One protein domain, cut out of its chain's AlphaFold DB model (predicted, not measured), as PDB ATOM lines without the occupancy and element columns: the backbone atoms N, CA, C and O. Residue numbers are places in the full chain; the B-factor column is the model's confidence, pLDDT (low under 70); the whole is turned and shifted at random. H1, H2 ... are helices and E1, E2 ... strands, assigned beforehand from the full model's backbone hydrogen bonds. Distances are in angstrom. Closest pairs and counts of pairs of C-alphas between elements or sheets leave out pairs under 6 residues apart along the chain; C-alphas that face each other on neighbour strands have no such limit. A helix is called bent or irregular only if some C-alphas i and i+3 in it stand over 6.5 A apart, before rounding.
ATOM      1  N   PRO A 250      32.503 -21.722  41.202       91.50
ATOM      2  CA  PRO A 250      32.144 -21.580  39.788       91.50
ATOM      3  C   PRO A 250      30.939 -22.435  39.364       91.50
ATOM      4  O   PRO A 250      30.209 -22.038  38.462       91.50
ATOM      5  N   ALA A 251      30.703 -23.584  40.008       91.00
ATOM      6  CA  ALA A 251      29.609 -24.497  39.662       91.00
ATOM      7  C   ALA A 251      28.233 -24.028  40.171       91.00
ATOM      8  O   ALA A 251      27.205 -24.539  39.734       91.00
ATOM      9  N   ILE A 252      28.214 -23.071  41.101       91.19
ATOM     10  CA  ILE A 252      26.997 -22.503  41.698       91.19
ATOM     11  C   ILE A 252      26.730 -21.068  41.224       91.19
ATOM     12  O   ILE A 252      25.851 -20.400  41.770       91.19
ATOM     13  N   LEU A 253      27.479 -20.590  40.224       90.75
ATOM     14  CA  LEU A 253      27.208 -19.326  39.545       90.75
ATOM     15  C   LEU A 253      26.136 -19.532  38.481       90.75
ATOM     16  O   LEU A 253      26.273 -20.364  37.587       90.75
ATOM     17  N   GLU A 254      25.090 -18.726  38.557       90.56
ATOM     18  CA  GLU A 254      24.058 -18.619  37.541       90.56
ATOM     19  C   GLU A 254      24.199 -17.247  36.874       90.56
ATOM     20  O   GLU A 254      24.177 -16.212  37.546       90.56
ATOM     21  N   LYS A 255      24.415 -17.229  35.556       89.81
ATOM     22  CA  LYS A 255      24.497 -15.986  34.784       89.81
ATOM     23  C   LYS A 255      23.109 -15.566  34.328       89.81
ATOM     24  O   LYS A 255      22.335 -16.389  33.844       89.81
ATOM     25  N   VAL A 256      22.830 -14.279  34.459       90.06
ATOM     26  CA  VAL A 256      21.554 -13.661  34.121       90.06
ATOM     27  C   VAL A 256      21.801 -12.508  33.177       90.06
ATOM     28  O   VAL A 256      22.471 -11.550  33.544       90.06
ATOM     29  N   GLU A 257      21.218 -12.578  31.990       92.06
ATOM     30  CA  GLU A 257      21.235 -11.485  31.023       92.06
ATOM     31  C   GLU A 257      19.901 -10.741  31.072       92.06
ATOM     32  O   GLU A 257      18.827 -11.354  31.083       92.06
ATOM     33  N   TYR A 258      19.957  -9.412  31.124       91.25
ATOM     34  CA  TYR A 258      18.769  -8.567  31.116       91.25
ATOM     35  C   TYR A 258      18.996  -7.287  30.306       91.25
ATOM     36  O   TYR A 258      20.116  -6.765  30.263       91.25
ATOM     37  N   PRO A 259      17.947  -6.783  29.631       92.31
ATOM     38  CA  PRO A 259      18.040  -5.533  28.901       92.31
ATOM     39  C   PRO A 259      18.039  -4.353  29.877       92.31
ATOM     40  O   PRO A 259      17.322  -4.369  30.880       92.31
ATOM     41  N   VAL A 260      18.836  -3.340  29.562       93.44
ATOM     42  CA  VAL A 260      18.898  -2.057  30.265       93.44
ATOM     43  C   VAL A 260      19.014  -0.920  29.260       93.44
ATOM     44  O   VAL A 260      19.590  -1.097  28.185       93.44
ATOM     45  N   MET A 261      18.504   0.248  29.621       91.69
ATOM     46  CA  MET A 261      18.757   1.485  28.890       91.69
ATOM     47  C   MET A 261      20.039   2.126  29.418       91.69
ATOM     48  O   MET A 261      20.154   2.376  30.617       91.69
ATOM     49  N   ILE A 262      21.009   2.363  28.535       88.94
ATOM     50  CA  ILE A 262      22.274   3.024  28.873       88.94
ATOM     51  C   ILE A 262      22.261   4.428  28.279       88.94
ATOM     52  O   ILE A 262      21.956   4.601  27.096       88.94
ATOM     53  N   LEU A 263      22.614   5.407  29.112       86.62
ATOM     54  CA  LEU A 263      22.858   6.778  28.697       86.62
ATOM     55  C   LEU A 263      24.318   6.904  28.260       86.62
ATOM     56  O   LEU A 263      25.229   6.746  29.073       86.62
ATOM     57  N   ASP A 264      24.540   7.181  26.981       82.50
ATOM     58  CA  ASP A 264      25.861   7.490  26.442       82.50
ATOM     59  C   ASP A 264      25.955   8.982  26.118       82.50
ATOM     60  O   ASP A 264      25.138   9.539  25.375       82.50
ATOM     61  N   GLN A 265      26.954   9.632  26.708       78.75
ATOM     62  CA  GLN A 265      27.220  11.052  26.548       78.75
ATOM     63  C   GLN A 265      28.432  11.213  25.637       78.75
ATOM     64  O   GLN A 265      29.580  11.113  26.074       78.75
ATOM     65  N   ASN A 266      28.182  11.500  24.359       64.56
ATOM     66  CA  ASN A 266      29.268  11.812  23.442       64.56
ATOM     67  C   ASN A 266      29.693  13.278  23.621       64.56
ATOM     68  O   ASN A 266      28.845  14.170  23.479       64.56
ATOM     69  N   PRO A 267      30.986  13.565  23.883       58.12
ATOM     70  CA  PRO A 267      31.477  14.934  23.831       58.12
ATOM     71  C   PRO A 267      31.291  15.475  22.411       58.12
ATOM     72  O   PRO A 267      31.403  14.705  21.449       58.12
ATOM     73  N   PRO A 268      31.052  16.786  22.235       56.28
ATOM     74  CA  PRO A 268      30.953  17.370  20.906       56.28
ATOM     75  C   PRO A 268      32.222  17.046  20.109       56.28
ATOM     76  O   PRO A 268      33.332  17.477  20.436       56.28
ATOM     77  N   TYR A 289      22.673  10.001  23.892       82.38
ATOM     78  CA  TYR A 289      22.059   8.862  23.221       82.38
ATOM     79  C   TYR A 289      21.593   7.865  24.274       82.38
ATOM     80  O   TYR A 289      22.392   7.362  25.060       82.38
ATOM     81  N   CYS A 290      20.300   7.555  24.267       87.94
ATOM     82  CA  CYS A 290      19.734   6.493  25.083       87.94
ATOM     83  C   CYS A 290      19.482   5.275  24.197       87.94
ATOM     84  O   CYS A 290      18.720   5.356  23.232       87.94
ATOM     85  N   TYR A 291      20.127   4.151  24.490       89.19
ATOM     86  CA  TYR A 291      19.935   2.923  23.722       89.19
ATOM     87  C   TYR A 291      19.860   1.698  24.624       89.19
ATOM     88  O   TYR A 291      20.380   1.672  25.739       89.19
ATOM     89  N   GLN A 292      19.197   0.664  24.116       92.25
ATOM     90  CA  GLN A 292      19.060  -0.597  24.822       92.25
ATOM     91  C   GLN A 292      20.334  -1.432  24.659       92.25
ATOM     92  O   GLN A 292      20.766  -1.719  23.543       92.25
ATOM     93  N   SER A 293      20.896  -1.870  25.779       92.56
ATOM     94  CA  SER A 293      22.026  -2.794  25.845       92.56
ATOM     95  C   SER A 293      21.693  -3.970  26.759       92.56
ATOM     96  O   SER A 293      20.782  -3.907  27.584       92.56
ATOM     97  N   THR A 294      22.412  -5.076  26.614       93.00
ATOM     98  CA  THR A 294      22.290  -6.236  27.501       93.00
ATOM     99  C   THR A 294      23.385  -6.179  28.557       93.00
ATOM    100  O   THR A 294      24.565  -6.199  28.207       93.00
ATOM    101  N   ARG A 295      23.011  -6.140  29.841       90.75
ATOM    102  CA  ARG A 295      23.951  -6.366  30.948       90.75
ATOM    103  C   ARG A 295      23.846  -7.806  31.421       90.75
ATOM    104  O   ARG A 295      22.752  -8.372  31.490       90.75
ATOM    105  N   ASP A 296      24.988  -8.376  31.777       90.25
ATOM    106  CA  ASP A 296      25.050  -9.620  32.518       90.25
ATOM    107  C   ASP A 296      25.181  -9.333  34.018       90.25
ATOM    108  O   ASP A 296      25.797  -8.368  34.469       90.25
ATOM    109  N   ASN A 297      24.558 -10.182  34.821       88.19
ATOM    110  CA  ASN A 297      24.832 -10.257  36.241       88.19
ATOM    111  C   ASN A 297      24.993 -11.715  36.653       88.19
ATOM    112  O   ASN A 297      24.430 -12.625  36.048       88.19
ATOM    113  N   THR A 298      25.783 -11.944  37.694       87.69
ATOM    114  CA  THR A 298      26.032 -13.284  38.215       87.69
ATOM    115  C   THR A 298      25.378 -13.435  39.580       87.69
ATOM    116  O   THR A 298      25.721 -12.735  40.533       87.69
ATOM    117  N   VAL A 299      24.459 -14.389  39.692       86.62
ATOM    118  CA  VAL A 299      23.841 -14.789  40.955       86.62
ATOM    119  C   VAL A 299      24.556 -16.042  41.461       86.62
ATOM    120  O   VAL A 299      24.582 -17.062  40.782       86.62
ATOM    121  N   SER A 300      25.166 -15.983  42.647       88.50
ATOM    122  CA  SER A 300      25.852 -17.140  43.243       88.50
ATOM    123  C   SER A 300      24.981 -17.851  44.284       88.50
ATOM    124  O   SER A 300      24.627 -17.253  45.298       88.50
ATOM    125  N   HIS A 301      24.715 -19.143  44.093       90.56
ATOM    126  CA  HIS A 301      23.931 -19.987  45.013       90.56
ATOM    127  C   HIS A 301      24.809 -20.642  46.089       90.56
ATOM    128  O   HIS A 301      24.877 -21.868  46.224       90.56
ATOM    129  N   THR A 302      25.537 -19.810  46.840       90.75
ATOM    130  CA  THR A 302      26.437 -20.222  47.938       90.75
ATOM    131  C   THR A 302      25.706 -20.885  49.106       90.75
ATOM    132  O   THR A 302      26.314 -21.641  49.871       90.75
ATOM    133  N   ASP A 303      24.391 -20.682  49.198       90.25
ATOM    134  CA  ASP A 303      23.485 -21.272  50.186       90.25
ATOM    135  C   ASP A 303      23.415 -22.804  50.089       90.25
ATOM    136  O   ASP A 303      22.985 -23.476  51.027       90.25
ATOM    137  N   ARG A 304      23.904 -23.380  48.985       91.00
ATOM    138  CA  ARG A 304      23.968 -24.831  48.781       91.00
ATOM    139  C   ARG A 304      25.236 -25.474  49.324       91.00
ATOM    140  O   ARG A 304      25.211 -26.665  49.615       91.00
ATOM    141  N   THR A 305      26.337 -24.731  49.456       94.38
ATOM    142  CA  THR A 305      27.660 -25.295  49.795       94.38
ATOM    143  C   THR A 305      28.306 -24.675  51.034       94.38
ATOM    144  O   THR A 305      29.388 -25.105  51.432       94.38
ATOM    145  N   TRP A 306      27.639 -23.732  51.715       92.75
ATOM    146  CA  TRP A 306      28.155 -23.060  52.921       92.75
ATOM    147  C   TRP A 306      28.606 -24.020  54.036       92.75
ATOM    148  O   TRP A 306      29.511 -23.688  54.801       92.75
ATOM    149  N   PHE A 307      28.021 -25.221  54.133       93.69
ATOM    150  CA  PHE A 307      28.392 -26.220  55.142       93.69
ATOM    151  C   PHE A 307      29.854 -26.680  55.018       93.69
ATOM    152  O   PHE A 307      30.441 -27.109  56.008       93.69
ATOM    153  N   LEU A 308      30.464 -26.556  53.832       95.06
ATOM    154  CA  LEU A 308      31.883 -26.849  53.613       95.06
ATOM    155  C   LEU A 308      32.793 -25.871  54.363       95.06
ATOM    156  O   LEU A 308      33.872 -26.256  54.800       95.06
ATOM    157  N   LEU A 309      32.355 -24.626  54.576       94.44
ATOM    158  CA  LEU A 309      33.105 -23.669  55.390       94.44
ATOM    159  C   LEU A 309      33.181 -24.142  56.847       94.44
ATOM    160  O   LEU A 309      34.243 -24.052  57.454       94.44
ATOM    161  N   MET A 310      32.096 -24.727  57.368       94.00
ATOM    162  CA  MET A 310      31.963 -25.163  58.766       94.00
ATOM    163  C   MET A 310      32.831 -26.360  59.166       94.00
ATOM    164  O   MET A 310      32.813 -26.737  60.334       94.00
ATOM    165  N   THR A 311      33.598 -26.967  58.257       94.81
ATOM    166  CA  THR A 311      34.562 -28.008  58.658       94.81
ATOM    167  C   THR A 311      35.802 -27.420  59.324       94.81
ATOM    168  O   THR A 311      36.576 -28.150  59.931       94.81
ATOM    169  N   SER A 312      36.055 -26.119  59.155       96.44
ATOM    170  CA  SER A 312      37.273 -25.500  59.664       96.44
ATOM    171  C   SER A 312      37.084 -25.045  61.112       96.44
ATOM    172  O   SER A 312      36.195 -24.222  61.363       96.44
ATOM    173  N   PRO A 313      37.948 -25.457  62.063       96.19
ATOM    174  CA  PRO A 313      37.865 -25.018  63.460       96.19
ATOM    175  C   PRO A 313      37.966 -23.491  63.605       96.19
ATOM    176  O   PRO A 313      37.384 -22.912  64.520       96.19
ATOM    177  N   PHE A 314      38.626 -22.805  62.664       95.56
ATOM    178  CA  PHE A 314      38.706 -21.342  62.645       95.56
ATOM    179  C   PHE A 314      37.368 -20.689  62.291       95.56
ATOM    180  O   PHE A 314      37.009 -19.671  62.882       95.56
ATOM    181  N   THR A 315      36.605 -21.270  61.363       94.44
ATOM    182  CA  THR A 315      35.268 -20.759  61.011       94.44
ATOM    183  C   THR A 315      34.266 -21.001  62.136       94.44
ATOM    184  O   THR A 315      33.529 -20.082  62.487       94.44
ATOM    185  N   ILE A 316      34.318 -22.180  62.770       95.62
ATOM    186  CA  ILE A 316      33.510 -22.534  63.945       95.62
ATOM    187  C   ILE A 316      33.771 -21.529  65.071       95.62
ATOM    188  O   ILE A 316      32.832 -20.964  65.636       95.62
ATOM    189  N   LEU A 317      35.048 -21.260  65.362       94.75
ATOM    190  CA  LEU A 317      35.450 -20.284  66.368       94.75
ATOM    191  C   LEU A 317      34.970 -18.867  66.026       94.75
ATOM    192  O   LEU A 317      34.451 -18.174  66.897       94.75
ATOM    193  N   SER A 318      35.116 -18.444  64.767       91.62
ATOM    194  CA  SER A 318      34.723 -17.105  64.301       91.62
ATOM    195  C   SER A 318      33.223 -16.859  64.419       91.62
ATOM    196  O   SER A 318      32.791 -15.833  64.953       91.62
ATOM    197  N   ASP A 319      32.417 -17.809  63.945       90.81
ATOM    198  CA  ASP A 319      30.961 -17.733  64.022       90.81
ATOM    199  C   ASP A 319      30.513 -17.714  65.492       90.81
ATOM    200  O   ASP A 319      29.752 -16.848  65.928       90.81
ATOM    201  N   ALA A 320      31.080 -18.580  66.328       90.38
ATOM    202  CA  ALA A 320      30.718 -18.602  67.735       90.38
ATOM    203  C   ALA A 320      31.130 -17.348  68.519       90.38
ATOM    204  O   ALA A 320      30.360 -16.887  69.365       90.38
ATOM    205  N   ALA A 321      32.317 -16.797  68.254       86.31
ATOM    206  CA  ALA A 321      32.797 -15.580  68.904       86.31
ATOM    207  C   ALA A 321      31.875 -14.386  68.601       86.31
ATOM    208  O   ALA A 321      31.548 -13.594  69.486       86.31
ATOM    209  N   THR A 322      31.397 -14.291  67.360       79.75
ATOM    210  CA  THR A 322      30.588 -13.161  66.882       79.75
ATOM    211  C   THR A 322      29.119 -13.230  67.309       79.75
ATOM    212  O   THR A 322      28.532 -12.189  67.608       79.75
ATOM    213  N   GLY A 323      28.524 -14.421  67.459       67.00
ATOM    214  CA  GLY A 323      27.086 -14.563  67.759       67.00
ATOM    215  C   GLY A 323      26.583 -13.870  69.035       67.00
ATOM    216  O   GLY A 323      25.427 -13.459  69.103       67.00
ATOM    217  N   LEU A 324      27.437 -13.675  70.046       60.00
ATOM    218  CA  LEU A 324      27.087 -12.952  71.286       60.00
ATOM    219  C   LEU A 324      27.097 -11.422  71.141       60.00
ATOM    220  O   LEU A 324      26.446 -10.721  71.924       60.00
ATOM    221  N   GLN A 325      27.864 -10.893  70.187       61.53
ATOM    222  CA  GLN A 325      27.911  -9.460  69.896       61.53
ATOM    223  C   GLN A 325      26.775  -9.070  68.944       61.53
ATOM    224  O   GLN A 325      26.124  -8.046  69.160       61.53
ATOM    225  N   THR A 326      26.480  -9.915  67.952       56.25
ATOM    226  CA  THR A 326      25.427  -9.653  66.965       56.25
ATOM    227  C   THR A 326      24.031  -9.715  67.572       56.25
ATOM    228  O   THR A 326      23.230  -8.846  67.269       56.25
ATOM    229  N   GLY A 327      23.743 -10.631  68.508       51.44
ATOM    230  CA  GLY A 327      22.434 -10.674  69.180       51.44
ATOM    231  C   GLY A 327      22.076  -9.376  69.921       51.44
ATOM    232  O   GLY A 327      20.931  -8.938  69.882       51.44
ATOM    233  N   ARG A 328      23.065  -8.703  70.531       53.25
ATOM    234  CA  ARG A 328      22.880  -7.389  71.179       53.25
ATOM    235  C   ARG A 328      22.709  -6.256  70.169       53.25
ATOM    236  O   ARG A 328      21.832  -5.419  70.350       53.25
ATOM    237  N   LYS A 329      23.526  -6.236  69.109       58.16
ATOM    238  CA  LYS A 329      23.447  -5.213  68.054       58.16
ATOM    239  C   LYS A 329      22.195  -5.358  67.187       58.16
ATOM    240  O   LYS A 329      21.620  -4.349  66.822       58.16
ATOM    241  N   ALA A 330      21.732  -6.575  66.913       50.06
ATOM    242  CA  ALA A 330      20.492  -6.844  66.189       50.06
ATOM    243  C   ALA A 330      19.253  -6.447  67.009       50.06
ATOM    244  O   ALA A 330      18.298  -5.924  66.444       50.06
ATOM    245  N   LEU A 331      19.280  -6.621  68.339       48.44
ATOM    246  CA  LEU A 331      18.238  -6.081  69.223       48.44
ATOM    247  C   LEU A 331      18.223  -4.544  69.224       48.44
ATOM    248  O   LEU A 331      17.151  -3.953  69.275       48.44
ATOM    249  N   ALA A 332      19.400  -3.911  69.169       50.00
ATOM    250  CA  ALA A 332      19.533  -2.456  69.116       50.00
ATOM    251  C   ALA A 332      19.123  -1.879  67.747       50.00
ATOM    252  O   ALA A 332      18.367  -0.919  67.701       50.00
ATOM    253  N   ALA A 333      19.535  -2.510  66.642       50.59
ATOM    254  CA  ALA A 333      19.187  -2.123  65.271       50.59
ATOM    255  C   ALA A 333      17.702  -2.341  64.942       50.59
ATOM    256  O   ALA A 333      17.149  -1.665  64.090       50.59
ATOM    257  N   LYS A 334      17.011  -3.254  65.637       49.91
ATOM    258  CA  LYS A 334      15.552  -3.388  65.510       49.91
ATOM    259  C   LYS A 334      14.800  -2.150  66.025       49.91
ATOM    260  O   LYS A 334      13.647  -1.953  65.654       49.91
ATOM    261  N   ASN A 335      15.445  -1.340  66.865       48.31
ATOM    262  CA  ASN A 335      14.874  -0.124  67.440       48.31
ATOM    263  C   ASN A 335      15.330   1.155  66.722       48.31
ATOM    264  O   ASN A 335      14.792   2.214  67.025       48.31
ATOM    265  N   ASP A 336      16.299   1.071  65.806       46.31
ATOM    266  CA  ASP A 336      16.886   2.225  65.126       46.31
ATOM    267  C   ASP A 336      17.035   1.886  63.637       46.31
ATOM    268  O   ASP A 336      17.807   1.003  63.269       46.31
ATOM    269  N   GLU A 337      16.289   2.575  62.769       43.19
ATOM    270  CA  GLU A 337      16.198   2.366  61.307       43.19
ATOM    271  C   GLU A 337      17.534   2.636  60.564       43.19
ATOM    272  O   GLU A 337      17.617   2.687  59.335       43.19
ATOM    273  N   GLN A 338      18.623   2.819  61.314       43.00
ATOM    274  CA  GLN A 338      19.961   3.022  60.798       43.00
ATOM    275  C   GLN A 338      20.513   1.743  60.162       43.00
ATOM    276  O   GLN A 338      20.692   0.702  60.796       43.00
ATOM    277  N   ARG A 339      20.877   1.877  58.880       45.00
ATOM    278  CA  ARG A 339      21.689   0.937  58.096       45.00
ATOM    279  C   ARG A 339      23.004   0.628  58.820       45.00
ATOM    280  O   ARG A 339      24.030   1.243  58.539       45.00
ATOM    281  N   TYR A 340      23.011  -0.352  59.718       43.91
ATOM    282  CA  TYR A 340      24.257  -0.860  60.277       43.91
ATOM    283  C   TYR A 340      25.007  -1.628  59.186       43.91
ATOM    284  O   TYR A 340      24.691  -2.779  58.880       43.91
ATOM    285  N   SER A 341      26.029  -0.999  58.599       44.12
ATOM    286  CA  SER A 341      27.109  -1.766  57.993       44.12
ATOM    287  C   SER A 341      27.727  -2.597  59.115       44.12
ATOM    288  O   SER A 341      28.100  -2.087  60.176       44.12
ATOM    289  N   VAL A 342      27.789  -3.912  58.929       50.19
ATOM    290  CA  VAL A 342      28.608  -4.743  59.803       50.19
ATOM    291  C   VAL A 342      30.042  -4.381  59.464       50.19
ATOM    292  O   VAL A 342      30.617  -4.942  58.538       50.19
ATOM    293  N   ASN A 343      30.592  -3.379  60.154       49.03
ATOM    294  CA  ASN A 343      32.006  -3.073  60.040       49.03
ATOM    295  C   ASN A 343      32.741  -4.350  60.446       49.03
ATOM    296  O   ASN A 343      32.651  -4.795  61.596       49.03
ATOM    297  N   SER A 344      33.396  -4.985  59.475       56.47
ATOM    298  CA  SER A 344      34.203  -6.193  59.629       56.47
ATOM    299  C   SER A 344      35.506  -5.838  60.344       56.47
ATOM    300  O   SER A 344      36.601  -6.016  59.824       56.47
ATOM    301  N   SER A 345      35.382  -5.277  61.543       62.94
ATOM    302  CA  SER A 345      36.458  -4.710  62.352       62.94
ATOM    303  C   SER A 345      37.232  -5.764  63.145       62.94
ATOM    304  O   SER A 345      37.931  -5.449  64.098       62.94
ATOM    305  N   SER A 346      37.096  -7.039  62.787       76.88
ATOM    306  CA  SER A 346      37.923  -8.119  63.316       76.88
ATOM    307  C   SER A 346      37.982  -9.261  62.306       76.88
ATOM    308  O   SER A 346      37.036  -9.440  61.528       76.88
ATOM    309  N   PRO A 347      39.031 -10.097  62.342       81.44
ATOM    310  CA  PRO A 347      39.128 -11.224  61.426       81.44
ATOM    311  C   PRO A 347      38.038 -12.280  61.715       81.44
ATOM    312  O   PRO A 347      37.589 -12.969  60.801       81.44
ATOM    313  N   PHE A 348      37.520 -12.343  62.950       84.38
ATOM    314  CA  PHE A 348      36.331 -13.130  63.288       84.38
ATOM    315  C   PHE A 348      35.059 -12.603  62.632       84.38
ATOM    316  O   PHE A 348      34.294 -13.386  62.075       84.38
ATOM    317  N   ALA A 349      34.828 -11.288  62.711       79.50
ATOM    318  CA  ALA A 349      33.675 -10.653  62.083       79.50
ATOM    319  C   ALA A 349      33.718 -10.845  60.570       79.50
ATOM    320  O   ALA A 349      32.684 -11.144  59.991       79.50
ATOM    321  N   LEU A 350      34.904 -10.761  59.956       84.31
ATOM    322  CA  LEU A 350      35.090 -11.027  58.534       84.31
ATOM    323  C   LEU A 350      34.698 -12.465  58.170       84.31
ATOM    324  O   LEU A 350      33.853 -12.662  57.306       84.31
ATOM    325  N   ILE A 351      35.256 -13.474  58.847       89.00
ATOM    326  CA  ILE A 351      34.957 -14.882  58.532       89.00
ATOM    327  C   ILE A 351      33.491 -15.224  58.823       89.00
ATOM    328  O   ILE A 351      32.840 -15.872  58.007       89.00
ATOM    329  N   SER A 352      32.954 -14.766  59.954       86.69
ATOM    330  CA  SER A 352      31.542 -14.960  60.306       86.69
ATOM    331  C   SER A 352      30.604 -14.266  59.314       86.69
ATOM    332  O   SER A 352      29.602 -14.847  58.906       86.69
ATOM    333  N   ALA A 353      30.952 -13.060  58.855       83.38
ATOM    334  CA  ALA A 353      30.206 -12.351  57.821       83.38
ATOM    335  C   ALA A 353      30.233 -13.104  56.489       83.38
ATOM    336  O   ALA A 353      29.183 -13.269  55.877       83.38
ATOM    337  N   SER A 354      31.392 -13.620  56.072       86.44
ATOM    338  CA  SER A 354      31.511 -14.427  54.852       86.44
ATOM    339  C   SER A 354      30.668 -15.699  54.921       86.44
ATOM    340  O   SER A 354      30.027 -16.074  53.946       86.44
ATOM    341  N   VAL A 355      30.624 -16.357  56.082       89.88
ATOM    342  CA  VAL A 355      29.762 -17.521  56.320       89.88
ATOM    343  C   VAL A 355      28.282 -17.138  56.277       89.88
ATOM    344  O   VAL A 355      27.481 -17.843  55.663       89.88
ATOM    345  N   ALA A 356      27.908 -16.042  56.938       86.25
ATOM    346  CA  ALA A 356      26.534 -15.558  56.973       86.25
ATOM    347  C   ALA A 356      26.045 -15.170  55.571       86.25
ATOM    348  O   ALA A 356      24.930 -15.532  55.198       86.25
ATOM    349  N   ASP A 357      26.892 -14.507  54.780       84.50
ATOM    350  CA  ASP A 357      26.612 -14.183  53.382       84.50
ATOM    351  C   ASP A 357      26.502 -15.445  52.523       84.50
ATOM    352  O   ASP A 357      25.557 -15.585  51.750       84.50
ATOM    353  N   ALA A 358      27.404 -16.413  52.720       89.31
ATOM    354  CA  ALA A 358      27.359 -17.678  52.000       89.31
ATOM    355  C   ALA A 358      26.065 -18.454  52.281       89.31
ATOM    356  O   ALA A 358      25.500 -19.035  51.362       89.31
ATOM    357  N   ARG A 359      25.579 -18.458  53.526       88.50
ATOM    358  CA  ARG A 359      24.360 -19.172  53.943       88.50
ATOM    359  C   ARG A 359      23.071 -18.480  53.499       88.50
ATOM    360  O   ARG A 359      22.009 -19.103  53.496       88.50
ATOM    361  N   ARG A 360      23.143 -17.190  53.186       84.00
ATOM    362  CA  ARG A 360      21.976 -16.395  52.850       84.00
ATOM    363  C   ARG A 360      21.325 -16.927  51.561       84.00
ATOM    364  O   ARG A 360      21.997 -16.961  50.531       84.00
ATOM    365  N   PRO A 361      20.023 -17.269  51.581       83.44
ATOM    366  CA  PRO A 361      19.312 -17.667  50.374       83.44
ATOM    367  C   PRO A 361      19.353 -16.534  49.353       83.44
ATOM    368  O   PRO A 361      19.013 -15.391  49.680       83.44
ATOM    369  N   ARG A 362      19.758 -16.847  48.122       83.38
ATOM    370  CA  ARG A 362      19.699 -15.906  47.001       83.38
ATOM    371  C   ARG A 362      18.516 -16.269  46.098       83.38
ATOM    372  O   ARG A 362      18.194 -17.451  45.970       83.38
ATOM    373  N   PRO A 363      17.814 -15.278  45.519       84.56
ATOM    374  CA  PRO A 363      16.713 -15.560  44.604       84.56
ATOM    375  C   PRO A 363      17.220 -16.365  43.405       84.56
ATOM    376  O   PRO A 363      18.359 -16.189  42.971       84.56
ATOM    377  N   SER A 364      16.370 -17.226  42.844       86.00
ATOM    378  CA  SER A 364      16.681 -17.856  41.556       86.00
ATOM    379  C   SER A 364      16.801 -16.797  40.463       86.00
ATOM    380  O   SER A 364      16.224 -15.713  40.582       86.00
ATOM    381  N   SER A 365      17.489 -17.102  39.364       86.12
ATOM    382  CA  SER A 365      17.637 -16.131  38.273       86.12
ATOM    383  C   SER A 365      16.310 -15.632  37.708       86.12
ATOM    384  O   SER A 365      16.182 -14.452  37.396       86.12
ATOM    385  N   ALA A 366      15.275 -16.476  37.677       87.88
ATOM    386  CA  ALA A 366      13.929 -16.061  37.286       87.88
ATOM    387  C   ALA A 366      13.316 -15.043  38.266       87.88
ATOM    388  O   ALA A 366      12.769 -14.027  37.843       87.88
ATOM    389  N   GLN A 367      13.438 -15.284  39.574       88.50
ATOM    390  CA  GLN A 367      12.960 -14.355  40.605       88.50
ATOM    391  C   GLN A 367      13.765 -13.052  40.605       88.50
ATOM    392  O   GLN A 367      13.206 -11.973  40.796       88.50
ATOM    393  N   TYR A 368      15.073 -13.147  40.369       87.88
ATOM    394  CA  TYR A 368      15.958 -11.998  40.245       87.88
ATOM    395  C   TYR A 368      15.572 -11.127  39.040       87.88
ATOM    396  O   TYR A 368      15.375  -9.925  39.199       87.88
ATOM    397  N   LEU A 369      15.348 -11.735  37.870       89.94
ATOM    398  CA  LEU A 369      14.838 -11.056  36.672       89.94
ATOM    399  C   LEU A 369      13.468 -10.415  36.897       89.94
ATOM    400  O   LEU A 369      13.223  -9.306  36.430       89.94
ATOM    401  N   GLN A 370      12.573 -11.097  37.612       89.94
ATOM    402  CA  GLN A 370      11.259 -10.553  37.937       89.94
ATOM    403  C   GLN A 370      11.379  -9.309  38.824       89.94
ATOM    404  O   GLN A 370      10.734  -8.304  38.539       89.94
ATOM    405  N   LYS A 371      12.227  -9.353  39.860       88.06
ATOM    406  CA  LYS A 371      12.510  -8.188  40.710       88.06
ATOM    407  C   LYS A 371      13.159  -7.047  39.922       88.06
ATOM    408  O   LYS A 371      12.795  -5.898  40.131       88.06
ATOM    409  N   LEU A 372      14.083  -7.350  39.006       88.88
ATOM    410  CA  LEU A 372      14.736  -6.350  38.152       88.88
ATOM    411  C   LEU A 372      13.759  -5.614  37.230       88.88
ATOM    412  O   LEU A 372      13.936  -4.429  36.979       88.88
ATOM    413  N   LYS A 373      12.738  -6.313  36.726       90.19
ATOM    414  CA  LYS A 373      11.723  -5.759  35.816       90.19
ATOM    415  C   LYS A 373      10.519  -5.157  36.543       90.19
ATOM    416  O   LYS A 373       9.592  -4.685  35.893       90.19
ATOM    417  N   ALA A 374      10.501  -5.189  37.876       90.38
ATOM    418  CA  ALA A 374       9.429  -4.625  38.691       90.38
ATOM    419  C   ALA A 374       9.570  -3.096  38.804       90.38
ATOM    420  O   ALA A 374       9.697  -2.551  39.899       90.38
ATOM    421  N   VAL A 375       9.572  -2.417  37.657       90.25
ATOM    422  CA  VAL A 375       9.702  -0.962  37.524       90.25
ATOM    423  C   VAL A 375       8.478  -0.364  36.830       90.25
ATOM    424  O   VAL A 375       7.823  -1.049  36.036       90.25
ATOM    425  N   PRO A 376       8.126   0.898  37.130       89.56
ATOM    426  CA  PRO A 376       7.084   1.598  36.394       89.56
ATOM    427  C   PRO A 376       7.521   1.839  34.942       89.56
ATOM    428  O   PRO A 376       8.697   2.040  34.657       89.56
ATOM    429  N   GLN A 377       6.561   1.848  34.017       88.12
ATOM    430  CA  GLN A 377       6.806   2.342  32.657       88.12
ATOM    431  C   GLN A 377       7.197   3.830  32.728       88.12
ATOM    432  O   GLN A 377       6.588   4.543  33.528       88.12
ATOM    433  N   PRO A 378       8.151   4.321  31.913       89.19
ATOM    434  CA  PRO A 378       8.707   3.720  30.690       89.19
ATOM    435  C   PRO A 378       9.977   2.869  30.882       89.19
ATOM    436  O   PRO A 378      10.571   2.433  29.897       89.19
ATOM    437  N   TYR A 379      10.399   2.623  32.121       91.56
ATOM    438  CA  TYR A 379      11.598   1.839  32.413       91.56
ATOM    439  C   TYR A 379      11.406   0.350  32.098       91.56
ATOM    440  O   TYR A 379      10.313  -0.211  32.219       91.56
ATOM    441  N   ILE A 380      12.501  -0.305  31.722       91.88
ATOM    442  CA  ILE A 380      12.591  -1.747  31.471       91.88
ATOM    443  C   ILE A 380      13.342  -2.485  32.589       91.88
ATOM    444  O   ILE A 380      13.144  -3.691  32.760       91.88
ATOM    445  N   SER A 381      14.178  -1.782  33.361       92.12
ATOM    446  CA  SER A 381      14.968  -2.330  34.465       92.12
ATOM    447  C   SER A 381      15.235  -1.295  35.565       92.12
ATOM    448  O   SER A 381      15.364  -0.102  35.313       92.12
ATOM    449  N   VAL A 382      15.406  -1.763  36.806       90.69
ATOM    450  CA  VAL A 382      15.834  -0.937  37.960       90.69
ATOM    451  C   VAL A 382      17.169  -0.211  37.707       90.69
ATOM    452  O   VAL A 382      17.440   0.836  38.301       90.69
ATOM    453  N   TRP A 383      18.004  -0.769  36.829       90.25
ATOM    454  CA  TRP A 383      19.330  -0.249  36.479       90.25
ATOM    455  C   TRP A 383      19.359   0.557  35.178       90.25
ATOM    456  O   TRP A 383      20.430   0.701  34.596       90.25
ATOM    457  N   ASP A 384      18.208   1.025  34.698       91.50
ATOM    458  CA  ASP A 384      18.172   1.941  33.560       91.50
ATOM    459  C   ASP A 384      18.802   3.283  33.942       91.50
ATOM    460  O   ASP A 384      18.524   3.828  35.015       91.50
ATOM    461  N   ASP A 385      19.658   3.796  33.059       89.94
ATOM    462  CA  ASP A 385      20.327   5.092  33.199       89.94
ATOM    463  C   ASP A 385      19.521   6.216  32.515       89.94
ATOM    464  O   ASP A 385      19.667   7.385  32.857       89.94
ATOM    465  N   CYS A 386      18.638   5.874  31.572       91.12
ATOM    466  CA  CYS A 386      17.805   6.820  30.827       91.12
ATOM    467  C   CYS A 386      16.500   6.183  30.337       91.12
ATOM    468  O   CYS A 386      16.338   4.963  30.359       91.12
ATOM    469  N   TYR A 387      15.579   7.009  29.845       91.50
ATOM    470  CA  TYR A 387      14.417   6.558  29.080       91.50
ATOM    471  C   TYR A 387      14.107   7.517  27.927       91.50
ATOM    472  O   TYR A 387      14.549   8.668  27.923       91.50
ATOM    473  N   ILE A 388      13.352   7.029  26.939       89.56
ATOM    474  CA  ILE A 388      12.873   7.822  25.801       89.56
ATOM    475  C   ILE A 388      11.368   8.029  25.971       89.56
ATOM    476  O   ILE A 388      10.627   7.061  26.165       89.56
ATOM    477  N   ASP A 389      10.917   9.281  25.934       88.50
ATOM    478  CA  ASP A 389       9.495   9.610  26.030       88.50
ATOM    479  C   ASP A 389       8.748   9.427  24.689       88.50
ATOM    480  O   ASP A 389       9.307   9.017  23.670       88.50
ATOM    481  N   LYS A 390       7.442   9.718  24.678       88.88
ATOM    482  CA  LYS A 390       6.614   9.616  23.461       88.88
ATOM    483  C   LYS A 390       6.962  10.664  22.399       88.88
ATOM    484  O   LYS A 390       6.643  10.447  21.233       88.88
ATOM    485  N   ASP A 391       7.606  11.757  22.801       89.12
ATOM    486  CA  ASP A 391       8.037  12.867  21.950       89.12
ATOM    487  C   ASP A 391       9.496  12.687  21.473       89.12
ATOM    488  O   ASP A 391      10.092  13.589  20.876       89.12
ATOM    489  N   ASN A 392      10.058  11.488  21.691       84.38
ATOM    490  CA  ASN A 392      11.401  11.072  21.301       84.38
ATOM    491  C   ASN A 392      12.520  11.925  21.936       84.38
ATOM    492  O   ASN A 392      13.584  12.097  21.337       84.38
ATOM    493  N   GLN A 393      12.282  12.453  23.142       85.75
ATOM    494  CA  GLN A 393      13.290  13.115  23.970       85.75
ATOM    495  C   GLN A 393      13.926  12.117  24.943       85.75
ATOM    496  O   GLN A 393      13.263  11.206  25.450       85.75
ATOM    497  N   VAL A 394      15.222  12.294  25.197       86.25
ATOM    498  CA  VAL A 394      15.990  11.500  26.164       86.25
ATOM    499  C   VAL A 394      15.907  12.169  27.531       86.25
ATOM    500  O   VAL A 394      16.130  13.371  27.644       86.25
ATOM    501  N   HIS A 395      15.612  11.381  28.560       88.06
ATOM    502  CA  HIS A 395      15.574  11.834  29.950       88.06
ATOM    503  C   HIS A 395      16.515  10.986  30.807       88.06
ATOM    504  O   HIS A 395      16.554   9.759  30.657       88.06
ATOM    505  N   ASP A 396      17.249  11.627  31.720       87.31
ATOM    506  CA  ASP A 396      18.105  10.949  32.703       87.31
ATOM    507  C   ASP A 396      17.232  10.278  33.773       87.31
ATOM    508  O   ASP A 396      16.399  10.906  34.432       87.31
ATOM    509  N   ALA A 397      17.415   8.972  33.947       86.62
ATOM    510  CA  ALA A 397      16.631   8.183  34.881       86.62
ATOM    511  C   ALA A 397      17.016   8.426  36.351       86.62
ATOM    512  O   ALA A 397      16.253   8.078  37.250       86.62
ATOM    513  N   ASN A 398      18.187   9.016  36.616       82.31
ATOM    514  CA  ASN A 398      18.681   9.283  37.969       82.31
ATOM    515  C   ASN A 398      18.000  10.471  38.653       82.31
ATOM    516  O   ASN A 398      18.169  10.657  39.856       82.31
ATOM    517  N   GLU A 399      17.247  11.274  37.906       81.19
ATOM    518  CA  GLU A 399      16.472  12.389  38.456       81.19
ATOM    519  C   GLU A 399      15.021  11.981  38.788       81.19
ATOM    520  O   GLU A 399      14.298  12.734  39.453       81.19
ATOM    521  N   ASP A 400      14.588  10.777  38.384       85.19
ATOM    522  CA  ASP A 400      13.229  10.285  38.619       85.19
ATOM    523  C   ASP A 400      13.083   9.573  39.975       85.19
ATOM    524  O   ASP A 400      13.572   8.464  40.221       85.19
ATOM    525  N   LYS A 401      12.282  10.189  40.849       85.75
ATOM    526  CA  LYS A 401      11.942   9.662  42.178       85.75
ATOM    527  C   LYS A 401      11.240   8.301  42.138       85.75
ATOM    528  O   LYS A 401      11.323   7.553  43.113       85.75
ATOM    529  N   GLN A 402      10.510   7.983  41.067       84.75
ATOM    530  CA  GLN A 402       9.813   6.704  40.929       84.75
ATOM    531  C   GLN A 402      10.800   5.552  40.724       84.75
ATOM    532  O   GLN A 402      10.652   4.502  41.357       84.75
ATOM    533  N   LEU A 403      11.828   5.754  39.894       87.44
ATOM    534  CA  LEU A 403      12.879   4.759  39.701       87.44
ATOM    535  C   LEU A 403      13.766   4.646  40.946       87.44
ATOM    536  O   LEU A 403      14.106   3.535  41.351       87.44
ATOM    537  N   ASP A 404      14.063   5.759  41.617       86.12
ATOM    538  CA  ASP A 404      14.810   5.748  42.879       86.12
ATOM    539  C   ASP A 404      14.109   4.940  43.978       86.12
ATOM    540  O   ASP A 404      14.759   4.199  44.721       86.12
ATOM    541  N   ALA A 405      12.778   5.012  44.057       85.12
ATOM    542  CA  ALA A 405      11.997   4.171  44.961       85.12
ATOM    543  C   ALA A 405      12.060   2.679  44.577       85.12
ATOM    544  O   ALA A 405      12.126   1.809  45.445       85.12
ATOM    545  N   ALA A 406      12.075   2.348  43.283       85.81
ATOM    546  CA  ALA A 406      12.256   0.966  42.836       85.81
ATOM    547  C   ALA A 406      13.674   0.444  43.147       85.81
ATOM    548  O   ALA A 406      13.829  -0.682  43.630       85.81
ATOM    549  N   ARG A 407      14.708   1.277  42.957       87.25
ATOM    550  CA  ARG A 407      16.111   0.988  43.304       87.25
ATOM    551  C   ARG A 407      16.292   0.761  44.799       87.25
ATOM    552  O   ARG A 407      16.954  -0.201  45.199       87.25
ATOM    553  N   SER A 408      15.684   1.603  45.634       81.62
ATOM    554  CA  SER A 408      15.754   1.448  47.087       81.62
ATOM    555  C   SER A 408      15.107   0.134  47.531       81.62
ATOM    556  O   SER A 408      15.768  -0.646  48.219       81.62
ATOM    557  N   ASN A 409      13.908  -0.185  47.032       80.75
ATOM    558  CA  ASN A 409      13.209  -1.447  47.299       80.75
ATOM    559  C   ASN A 409      13.989  -2.680  46.814       80.75
ATOM    560  O   ASN A 409      13.999  -3.715  47.480       80.75
ATOM    561  N   PHE A 410      14.675  -2.584  45.672       80.69
ATOM    562  CA  PHE A 410      15.546  -3.649  45.171       80.69
ATOM    563  C   PHE A 410      16.757  -3.885  46.091       80.69
ATOM    564  O   PHE A 410      17.205  -5.019  46.263       80.69
ATOM    565  N   SER A 411      17.280  -2.814  46.697       69.88
ATOM    566  CA  SER A 411      18.449  -2.851  47.582       69.88
ATOM    567  C   SER A 411      18.149  -3.264  49.031       69.88
ATOM    568  O   SER A 411      19.076  -3.671  49.741       69.88
ATOM    569  N   ASP A 412      16.887  -3.192  49.475       61.84
ATOM    570  CA  ASP A 412      16.469  -3.309  50.886       61.84
ATOM    571  C   ASP A 412      16.459  -4.745  51.449       61.84
ATOM    572  O   ASP A 412      15.748  -5.116  52.377       61.84
ATOM    573  N   ASP A 413      17.323  -5.592  50.909       56.91
ATOM    574  CA  ASP A 413      17.509  -6.963  51.357       56.91
ATOM    575  C   ASP A 413      18.602  -7.027  52.470       56.91
ATOM    576  O   ASP A 413      18.972  -8.094  52.952       56.91
ATOM    577  N   ARG A 414      19.183  -5.904  52.931       53.59
ATOM    578  CA  ARG A 414      20.286  -5.914  53.933       53.59
ATOM    579  C   ARG A 414      19.860  -6.267  55.359       53.59
ATOM    580  O   ARG A 414      20.680  -6.801  56.106       53.59
ATOM    581  N   LEU A 415      18.606  -6.026  55.734       52.75
ATOM    582  CA  LEU A 415      18.123  -6.198  57.114       52.75
ATOM    583  C   LEU A 415      18.092  -7.670  57.576       52.75
ATOM    584  O   LEU A 415      18.193  -7.948  58.769       52.75
ATOM    585  N   GLY A 416      18.058  -8.631  56.644       62.56
ATOM    586  CA  GLY A 416      18.117 -10.064  56.955       62.56
ATOM    587  C   GLY A 416      19.508 -10.584  57.345       62.56
ATOM    588  O   GLY A 416      19.605 -11.613  58.011       62.56
ATOM    589  N   PHE A 417      20.593  -9.893  56.977       69.06
ATOM    590  CA  PHE A 417      21.971 -10.391  57.115       69.06
ATOM    591  C   PHE A 417      22.378 -10.697  58.566       69.06
ATOM    592  O   PHE A 417      22.946 -11.753  58.848       69.06
ATOM    593  N   LEU A 418      22.025  -9.815  59.507       69.50
ATOM    594  CA  LEU A 418      22.374  -9.967  60.926       69.50
ATOM    595  C   LEU A 418      21.769 -11.228  61.554       69.50
ATOM    596  O   LEU A 418      22.341 -11.762  62.501       69.50
ATOM    597  N   SER A 419      20.648 -11.726  61.020       72.25
ATOM    598  CA  SER A 419      19.995 -12.937  61.531       72.25
ATOM    599  C   SER A 419      20.778 -14.223  61.232       72.25
ATOM    600  O   SER A 419      20.577 -15.236  61.903       72.25
ATOM    601  N   TYR A 420      21.700 -14.194  60.263       75.75
ATOM    602  CA  TYR A 420      22.503 -15.353  59.868       75.75
ATOM    603  C   TYR A 420      23.836 -15.466  60.619       75.75
ATOM    604  O   TYR A 420      24.415 -16.553  60.657       75.75
ATOM    605  N   MET A 421      24.322 -14.386  61.239       78.00
ATOM    606  CA  MET A 421      25.627 -14.372  61.909       78.00
ATOM    607  C   MET A 421      25.595 -15.093  63.263       78.00
ATOM    608  O   MET A 421      24.770 -14.787  64.121       78.00
ATOM    609  N   GLY A 422      26.551 -15.990  63.511       77.00
ATOM    610  CA  GLY A 422      26.783 -16.572  64.835       77.00
ATOM    611  C   GLY A 422      25.829 -17.684  65.264       77.00
ATOM    612  O   GLY A 422      25.742 -18.023  66.455       77.00
ATOM    613  N   HIS A 423      25.129 -18.259  64.287       80.31
ATOM    614  CA  HIS A 423      24.092 -19.272  64.457       80.31
ATOM    615  C   HIS A 423      24.371 -20.551  63.659       80.31
ATOM    616  O   HIS A 423      23.420 -21.250  63.302       80.31
ATOM    617  N   CYS A 424      25.625 -20.875  63.338       88.19
ATOM    618  CA  CYS A 424      25.944 -22.105  62.605       88.19
ATOM    619  C   CYS A 424      27.149 -22.894  63.132       88.19
ATOM    620  O   CYS A 424      27.266 -24.075  62.811       88.19
ATOM    621  N   TRP A 425      27.957 -22.311  64.020       92.44
ATOM    622  CA  TRP A 425      29.086 -22.956  64.702       92.44
ATOM    623  C   TRP A 425      28.752 -24.335  65.294       92.44
ATOM    624  O   TRP A 425      29.602 -25.221  65.294       92.44
ATOM    625  N   TYR A 426      27.524 -24.548  65.783       92.75
ATOM    626  CA  TYR A 426      27.116 -25.817  66.392       92.75
ATOM    627  C   TYR A 426      27.029 -26.968  65.382       92.75
ATOM    628  O   TYR A 426      27.228 -28.115  65.771       92.75
TER     629      TYR A 426
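This is residues 250 to 268 and 289 to 426 of the 461 residues of an uncharacterized protein of Mobiluncus mulieris 28-1 (UniProt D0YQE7). The model is a long, loose frame: a bent two-stranded ribbon, E1 and E2, runs along one long side, and H5 and H6 follow each other along the opposite side. A group of helices, H1, H2 and H3, makes one end, and the small hairpin E3 and E4 sits by the ribbon at the other, with H4 packed on the ribbon. The 157 printed residues hold six named helices and four named strands in the order E1 E2 H1 H2 H3 H4 E3 E4 H5 H6, the strands in two separate antiparallel pairs. The class is mixed; the whole is loose, with a radius of gyration of the C-alphas of 19.9 A, and spans 62 by 39 by 31 A.

E1, residues 253 to 266, begins at C-alpha 253 (27.208, -19.326, 39.545), is 35.1 A long and bends by 62 degrees at residue 259. E2, residues 289 to 300, is 33.0 A long and bends by 52 degrees at residue 292. H1 is residues 306 to 311. H2, residues 313 to 333, was assigned as one helix by its hydrogen bonds but is bent, with C-alphas 321 and 324 6.7 A apart; its arms are H2a, 313 to 321, and H2b, 324 to 333. H3, residues 347 to 359, is 18.4 A long. H4 is residues 365 to 372, E3 386 to 388, E4 394 to 396, and H5 401 to 411, 15.1 A long. H6, residues 414 to 419, ends at C-alpha 419 (19.995, -12.937, 61.531); it is only just irregular, C-alphas 415 and 418 being 6.8 A apart.

E1 and E2 are antiparallel at 156 degrees, with N 254 and O 299 2.8 A apart, within hydrogen-bond range. The closest C-alphas of E1 and H4 are those of Val 256 and Ser 365, 6.2 A; of E1 and E3, those of Leu 263 and Cys 386, 5.5 A. E3 and E4 are an antiparallel hairpin, with N 387 and O 395 at 3.0 A, within hydrogen-bond range. H3 touches H1 with residues 355 to 359 alone, closest at the C-alphas of Trp 306 and Ala 358, 5.5 A. H2a and H3 touch about perpendicular, at 85 degrees, closest at the C-alphas of Ser 318 and Phe 348, 4.4 A. H2b and H6 only just touch, with 3 pairs of C-alphas within 8 A, the closest those of Ala 330 and Leu 418, 6.4 A. H4 and H5 are close but not clearly touching, their closest C-alphas, of Lys 371 and Phe 410, being 7.1 A apart. H5 and H6 meet only through their link. Every O i to N i+4 pair is within hydrogen-bond range in H2a, H3, H4 and H5, against 5 of 6 in H2b and 0 of 2 in H1 and in H6, which each have 2 of 3 O i to N i+3 pairs within range.

The two farthest C-alphas, of Pro 313 and Asp 391, are 63.6 A apart. Residues 269 to 288 are not printed, and C-alphas 268 and 289 are 12.5 A apart across that cut. The links H2 to H3 and H4 to E3 are long, 13 residues each. The mean pLDDT of the printed part is 80.9; residues 266 to 268, 323 to 345 and 411 to 418 are under 70.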